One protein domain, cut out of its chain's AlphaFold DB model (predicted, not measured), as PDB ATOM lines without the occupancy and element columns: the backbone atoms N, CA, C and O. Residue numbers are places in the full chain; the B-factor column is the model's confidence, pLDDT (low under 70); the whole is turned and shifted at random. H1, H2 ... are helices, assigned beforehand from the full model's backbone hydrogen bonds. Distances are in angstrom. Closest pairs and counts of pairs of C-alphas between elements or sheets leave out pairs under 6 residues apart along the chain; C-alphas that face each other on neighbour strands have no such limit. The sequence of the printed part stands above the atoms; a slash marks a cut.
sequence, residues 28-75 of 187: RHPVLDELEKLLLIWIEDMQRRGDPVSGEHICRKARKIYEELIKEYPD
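AT A GLANCE: This is residues 28 to 75 of the 187 residues of the protein "Hypothetical protein" of Notodromas monacha (UniProt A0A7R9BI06). Two helices, H1 then H2, cross near their middles as an X, at a steep tilt of 46 degrees and running opposite ways, with the chain turning back between them through a tight link. Residues 45 to 50, of which 45 to 49 belong to H1, stick out at one end. The printed part has 48 residues with two named helices and no named strand, and is all helix. It is only just loose, close to compact, with a radius of gyration of the C-alphas of 11.7 A, and spans 39 by 17 by 15 A.

IN THESE COORDINATES: H1, residues 30 to 49, begins at C-alpha 30 (313.808, 170.495, 272.106) and is 29.1 A long. H2, residues 55 to 72, is 25.9 A long and ends at C-alpha 72 (306.811, 178.668, 265.517).

HOW THE PARTS SIT: H1 and H2 touch, the closest C-alphas being those of Leu 39 and Ala 62, 6.2 A apart. Their lines stand at a steep tilt of 46 degrees, opposite ways. In H1 every O i to N i+4 pair is within hydrogen-bond range; in H2, 13 of 14.

THE WHOLE: The two farthest C-alphas, of Gly 50 and Asp 75, are 39.0 A apart. The printed part has no cut. Residues 28 to 29 and 73 to 75 have pLDDT under 70.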
ATOM      1  N   ARG A  28     318.536 165.530 273.124       53.97
ATOM      2  CA  ARG A  28     317.452 165.460 272.139       53.97
ATOM      3  C   ARG A  28     316.997 166.883 271.852       53.97
ATOM      4  O   ARG A  28     316.827 167.681 272.774       53.97
ATOM      5  N   HIS A  29     316.886 167.200 270.568       65.00
ATOM      6  CA  HIS A  29     316.534 168.541 270.143       65.00
ATOM      7  C   HIS A  29     315.186 168.924 270.782       65.00
ATOM      8  O   HIS A  29     314.255 168.123 270.693       65.00
ATOM      9  N   PRO A  30     315.033 170.113 271.394       72.69
ATOM     10  CA  PRO A  30     313.808 170.495 272.106       72.69
ATOM     11  C   PRO A  30     312.525 170.355 271.269       72.69
ATOM     12  O   PRO A  30     311.471 170.000 271.789       72.69
ATOM     13  N   VAL A  31     312.631 170.557 269.951       79.44
ATOM     14  CA  VAL A  31     311.527 170.343 268.991       79.44
ATOM     15  C   VAL A  31     311.083 168.877 268.924       79.44
ATOM     16  O   VAL A  31     309.897 168.607 268.760       79.44
ATOM     17  N   LEU A  32     312.002 167.918 269.070       80.19
ATOM     18  CA  LEU A  32     311.670 166.490 269.082       80.19
ATOM     19  C   LEU A  32     310.966 166.090 270.381       80.19
ATOM     20  O   LEU A  32     310.017 165.314 270.331       80.19
ATOM     21  N   ASP A  33     311.373 166.659 271.517       82.06
ATOM     22  CA  ASP A  33     310.699 166.419 272.797       82.06
ATOM     23  C   ASP A  33     309.250 166.934 272.764       82.06
ATOM     24  O   ASP A  33     308.339 166.280 273.274       82.06
ATOM     25  N   GLU A  34     309.013 168.094 272.145       86.00
ATOM     26  CA  GLU A  34     307.662 168.643 272.004       86.00
ATOM     27  C   GLU A  34     306.819 167.861 270.985       86.00
ATOM     28  O   GLU A  34     305.643 167.578 271.227       86.00
ATOM     29  N   LEU A  35     307.439 167.403 269.895       89.81
ATOM     30  CA  LEU A  35     306.808 166.495 268.941       89.81
ATOM     31  C   LEU A  35     306.362 165.191 269.607       89.81
ATOM     32  O   LEU A  35     305.224 164.770 269.399       89.81
ATOM     33  N   GLU A  36     307.225 164.553 270.406       86.62
ATOM     34  CA  GLU A  36     306.914 163.298 271.102       86.62
ATOM     35  C   GLU A  36     305.705 163.460 272.038       86.62
ATOM     36  O   GLU A  36     304.803 162.617 272.027       86.62
ATOM     37  N   LYS A  37     305.629 164.570 272.787       88.94
ATOM     38  CA  LYS A  37     304.481 164.871 273.662       88.94
ATOM     39  C   LYS A  37     303.183 165.043 272.879       88.94
ATOM     40  O   LYS A  37     302.175 164.422 273.220       88.94
ATOM     41  N   LEU A  38     303.190 165.871 271.833       89.69
ATOM     42  CA  LEU A  38     301.994 166.144 271.026       89.69
ATOM     43  C   LEU A  38     301.515 164.893 270.282       89.69
ATOM     44  O   LEU A  38     300.310 164.650 270.167       89.69
ATOM     45  N   LEU A  39     302.454 164.071 269.809       90.25
ATOM     46  CA  LEU A  39     302.153 162.806 269.154       90.25
ATOM     47  C   LEU A  39     301.533 161.802 270.132       90.25
ATOM     48  O   LEU A  39     300.558 161.143 269.774       90.25
ATOM     49  N   LEU A  40     302.040 161.724 271.368       89.50
ATOM     50  CA  LEU A  40     301.477 160.876 272.419       89.50
ATOM     51  C   LEU A  40     300.040 161.281 272.767       89.50
ATOM     52  O   LEU A  40     299.152 160.430 272.751       89.50
ATOM     53  N   ILE A  41     299.788 162.576 272.994       91.56
ATOM     54  CA  ILE A  41     298.440 163.099 273.281       91.56
ATOM     55  C   ILE A  41     297.468 162.738 272.151       91.56
ATOM     56  O   ILE A  41     296.340 162.317 272.405       91.56
ATOM     57  N   TRP A  42     297.903 162.870 270.896       94.38
ATOM     58  CA  TRP A  42     297.073 162.513 269.749       94.38
ATOM     59  C   TRP A  42     296.788 161.004 269.668       94.38
ATOM     60  O   TRP A  42     295.654 160.622 269.387       94.38
ATOM     61  N   ILE A  43     297.774 160.142 269.939       89.44
ATOM     62  CA  ILE A  43     297.566 158.683 269.972       89.44
ATOM     63  C   ILE A  43     296.567 158.312 271.073       89.44
ATOM     64  O   ILE A  43     295.659 157.520 270.825       89.44
ATOM     65  N   GLU A  44     296.698 158.901 272.263       90.81
ATOM     66  CA  GLU A  44     295.761 158.679 273.366       90.81
ATOM     67  C   GLU A  44     294.336 159.126 273.011       90.81
ATOM     68  O   GLU A  44     293.376 158.425 273.331       90.81
ATOM     69  N   ASP A  45     294.179 160.260 272.322       89.69
ATOM     70  CA  ASP A  45     292.876 160.733 271.840       89.69
ATOM     71  C   ASP A  45     292.253 159.763 270.825       89.69
ATOM     72  O   ASP A  45     291.087 159.382 270.956       89.69
ATOM     73  N   MET A  46     293.039 159.277 269.858       87.12
ATOM     74  CA  MET A  46     292.571 158.271 268.897       87.12
ATOM     75  C   MET A  46     292.152 156.969 269.588       87.12
ATOM     76  O   MET A  46     291.109 156.406 269.254       87.12
ATOM     77  N   GLN A  47     292.915 156.517 270.587       85.31
ATOM     78  CA  GLN A  47     292.591 155.316 271.360       85.31
ATOM     79  C   GLN A  47     291.310 155.484 272.183       85.31
ATOM     80  O   GLN A  47     290.482 154.576 272.205       85.31
ATOM     81  N   ARG A  48     291.100 156.649 272.813       89.19
ATOM     82  CA  ARG A  48     289.851 156.957 273.537       89.19
ATOM     83  C   ARG A  48     288.641 156.995 272.607       89.19
ATOM     84  O   ARG A  48     287.556 156.590 273.011       89.19
ATOM     85  N   ARG A  49     288.829 157.462 271.371       88.81
ATOM     86  CA  ARG A  49     287.793 157.486 270.325       88.81
ATOM     87  C   ARG A  49     287.534 156.105 269.707       88.81
ATOM     88  O   ARG A  49     286.539 155.945 269.009       88.81
ATOM     89  N   GLY A  50     288.378 155.115 270.006       84.38
ATOM     90  CA  GLY A  50     288.273 153.757 269.472       84.38
ATOM     91  C   GLY A  50     288.716 153.636 268.012       84.38
ATOM     92  O   GLY A  50     288.402 152.637 267.367       84.38
ATOM     93  N   ASP A  51     289.435 154.632 267.488       82.69
ATOM     94  CA  ASP A  51     289.897 154.638 266.103       82.69
ATOM     95  C   ASP A  51     291.195 153.819 265.956       82.69
ATOM     96  O   ASP A  51     292.100 153.917 266.792       82.69
ATOM     97  N   PRO A  52     291.339 153.017 264.885       82.31
ATOM     98  CA  PRO A  52     292.555 152.251 264.649       82.31
ATOM     99  C   PRO A  52     293.723 153.182 264.299       82.31
ATOM    100  O   PRO A  52     293.727 153.852 263.266       82.31
ATOM    101  N   VAL A  53     294.762 153.182 265.134       82.12
ATOM    102  CA  VAL A  53     296.004 153.924 264.881       82.12
ATOM    103  C   VAL A  53     297.024 152.993 264.232       82.12
ATOM    104  O   VAL A  53     297.508 152.055 264.861       82.12
ATOM    105  N   SER A  54     297.372 153.255 262.971       84.31
ATOM    106  CA  SER A  54     298.475 152.562 262.286       84.31
ATOM    107  C   SER A  54     299.739 153.423 262.236       84.31
ATOM    108  O   SER A  54     299.668 154.649 262.349       84.31
ATOM    109  N   GLY A  55     300.896 152.796 261.994       76.31
ATOM    110  CA  GLY A  55     302.172 153.505 261.834       76.31
ATOM    111  C   GLY A  55     302.132 154.608 260.770       76.31
ATOM    112  O   GLY A  55     302.719 155.664 260.965       76.31
ATOM    113  N   GLU A  56     301.352 154.434 259.700       79.31
ATOM    114  CA  GLU A  56     301.169 155.465 258.671       79.31
ATOM    115  C   GLU A  56     300.494 156.728 259.230       79.31
ATOM    116  O   GLU A  56     300.901 157.849 258.921       79.31
ATOM    117  N   HIS A  57     299.488 156.556 260.091       80.31
ATOM    118  CA  HIS A  57     298.801 157.673 260.736       80.31
ATOM    119  C   HIS A  57     299.736 158.407 261.698       80.31
ATOM    120  O   HIS A  57     299.760 159.636 261.696       80.31
ATOM    121  N   ILE A  58     300.549 157.655 262.450       84.69
ATOM    122  CA  ILE A  58     301.565 158.196 263.360       84.69
ATOM    123  C   ILE A  58     302.607 159.000 262.574       84.69
ATOM    124  O   ILE A  58     302.831 160.162 262.891       84.69
ATOM    125  N   CYS A  59     303.190 158.442 261.507       83.81
ATOM    126  CA  CYS A  59     304.199 159.133 260.697       83.81
ATOM    127  C   CYS A  59     303.644 160.394 260.025       83.81
ATOM    128  O   CYS A  59     304.289 161.443 260.038       83.81
ATOM    129  N   ARG A  60     302.432 160.317 259.459       85.69
ATOM    130  CA  ARG A  60     301.767 161.468 258.833       85.69
ATOM    131  C   ARG A  60     301.496 162.572 259.854       85.69
ATOM    132  O   ARG A  60     301.714 163.746 259.561       85.69
ATOM    133  N   LYS A  61     301.039 162.199 261.053       91.44
ATOM    134  CA  LYS A  61     300.766 163.152 262.129       91.44
ATOM    135  C   LYS A  61     302.053 163.763 262.685       91.44
ATOM    136  O   LYS A  61     302.095 164.978 262.841       91.44
ATOM    137  N   ALA A  62     303.090 162.959 262.911       87.19
ATOM    138  CA  ALA A  62     304.400 163.412 263.373       87.19
ATOM    139  C   ALA A  62     305.008 164.444 262.416       87.19
ATOM    140  O   ALA A  62     305.457 165.495 262.860       87.19
ATOM    141  N   ARG A  63     304.940 164.194 261.100       87.69
ATOM    142  CA  ARG A  63     305.411 165.147 260.086       87.69
ATOM    143  C   ARG A  63     304.660 166.475 260.155       87.69
ATOM    144  O   ARG A  63     305.287 167.524 260.171       87.69
ATOM    145  N   LYS A  64     303.331 166.426 260.255       91.06
ATOM    146  CA  LYS A  64     302.510 167.637 260.359       91.06
ATOM    147  C   LYS A  64     302.824 168.443 261.626       91.06
ATOM    148  O   LYS A  64     302.963 169.654 261.546       91.06
ATOM    149  N   ILE A  65     302.974 167.768 262.769       90.50
ATOM    150  CA  ILE A  65     303.365 168.401 264.040       90.50
ATOM    151  C   ILE A  65     304.748 169.052 263.911       90.50
ATOM    152  O   ILE A  65     304.933 170.186 264.333       90.50
ATOM    153  N   TYR A  66     305.707 168.366 263.290       86.69
ATOM    154  CA  TYR A  66     307.054 168.891 263.069       86.69
ATOM    155  C   TYR A  66     307.059 170.149 262.188       86.69
ATOM    156  O   TYR A  66     307.675 171.151 262.540       86.69
ATOM    157  N   GLU A  67     306.333 170.118 261.066       88.44
ATOM    158  CA  GLU A  67     306.188 171.258 260.151       88.44
ATOM    159  C   GLU A  67     305.515 172.469 260.814       88.44
ATOM    160  O   GLU A  67     305.820 173.609 260.466       88.44
ATOM    161  N   GLU A  68     304.582 172.236 261.740       88.62
ATOM    162  CA  GLU A  68     303.937 173.286 262.538       88.62
ATOM    163  C   GLU A  68     304.908 173.856 263.587       88.62
ATOM    164  O   GLU A  68     305.052 175.073 263.672       88.62
ATOM    165  N   LEU A  69     305.655 173.001 264.294       85.94
ATOM    166  CA  LEU A  69     306.627 173.412 265.314       85.94
ATOM    167  C   LEU A  69     307.803 174.215 264.741       85.94
ATOM    168  O   LEU A  69     308.228 175.193 265.349       85.94
ATOM    169  N   ILE A  70     308.322 173.852 263.563       81.81
ATOM    170  CA  ILE A  70     309.421 174.604 262.928       81.81
ATOM    171  C   ILE A  70     308.981 176.020 262.537       81.81
ATOM    172  O   ILE A  70     309.778 176.952 262.577       81.81
ATOM    173  N   LYS A  71     307.705 176.212 262.183       83.81
ATOM    174  CA  LYS A  71     307.179 177.544 261.847       83.81
ATOM    175  C   LYS A  71     307.072 178.460 263.067       83.81
ATOM    176  O   LYS A  71     307.149 179.673 262.899       83.81
ATOM    177  N   GLU A  72     306.887 177.903 264.264       77.06
ATOM    178  CA  GLU A  72     306.811 178.668 265.517       77.06
ATOM    179  C   GLU A  72     308.185 179.068 266.077       77.06
ATOM    180  O   GLU A  72     308.267 180.034 266.832       77.06
ATOM    181  N   TYR A  73     309.265 178.386 265.676       65.06
ATOM    182  CA  TYR A  73     310.633 178.656 266.135       65.06
ATOM    183  C   TYR A  73     311.592 178.921 264.957       65.06
ATOM    184  O   TYR A  73     312.424 178.069 264.643       65.06
ATOM    185  N   PRO A  74     311.506 180.097 264.304       60.53
ATOM    186  CA  PRO A  74     312.358 180.436 263.162       60.53
ATOM    187  C   PRO A  74     313.838 180.664 263.529       60.53
ATOM    188  O   PRO A  74     314.696 180.463 262.676       60.53
ATOM    189  N   ASP A  75     314.141 181.027 264.783       52.72
ATOM    190  CA  ASP A  75     315.497 181.371 265.262       52.72
ATOM    191  C   ASP A  75     316.320 180.156 265.746       52.72
ATOM    192  O   ASP A  75     317.384 180.304 266.349       52.72
TER     193      ASP A  75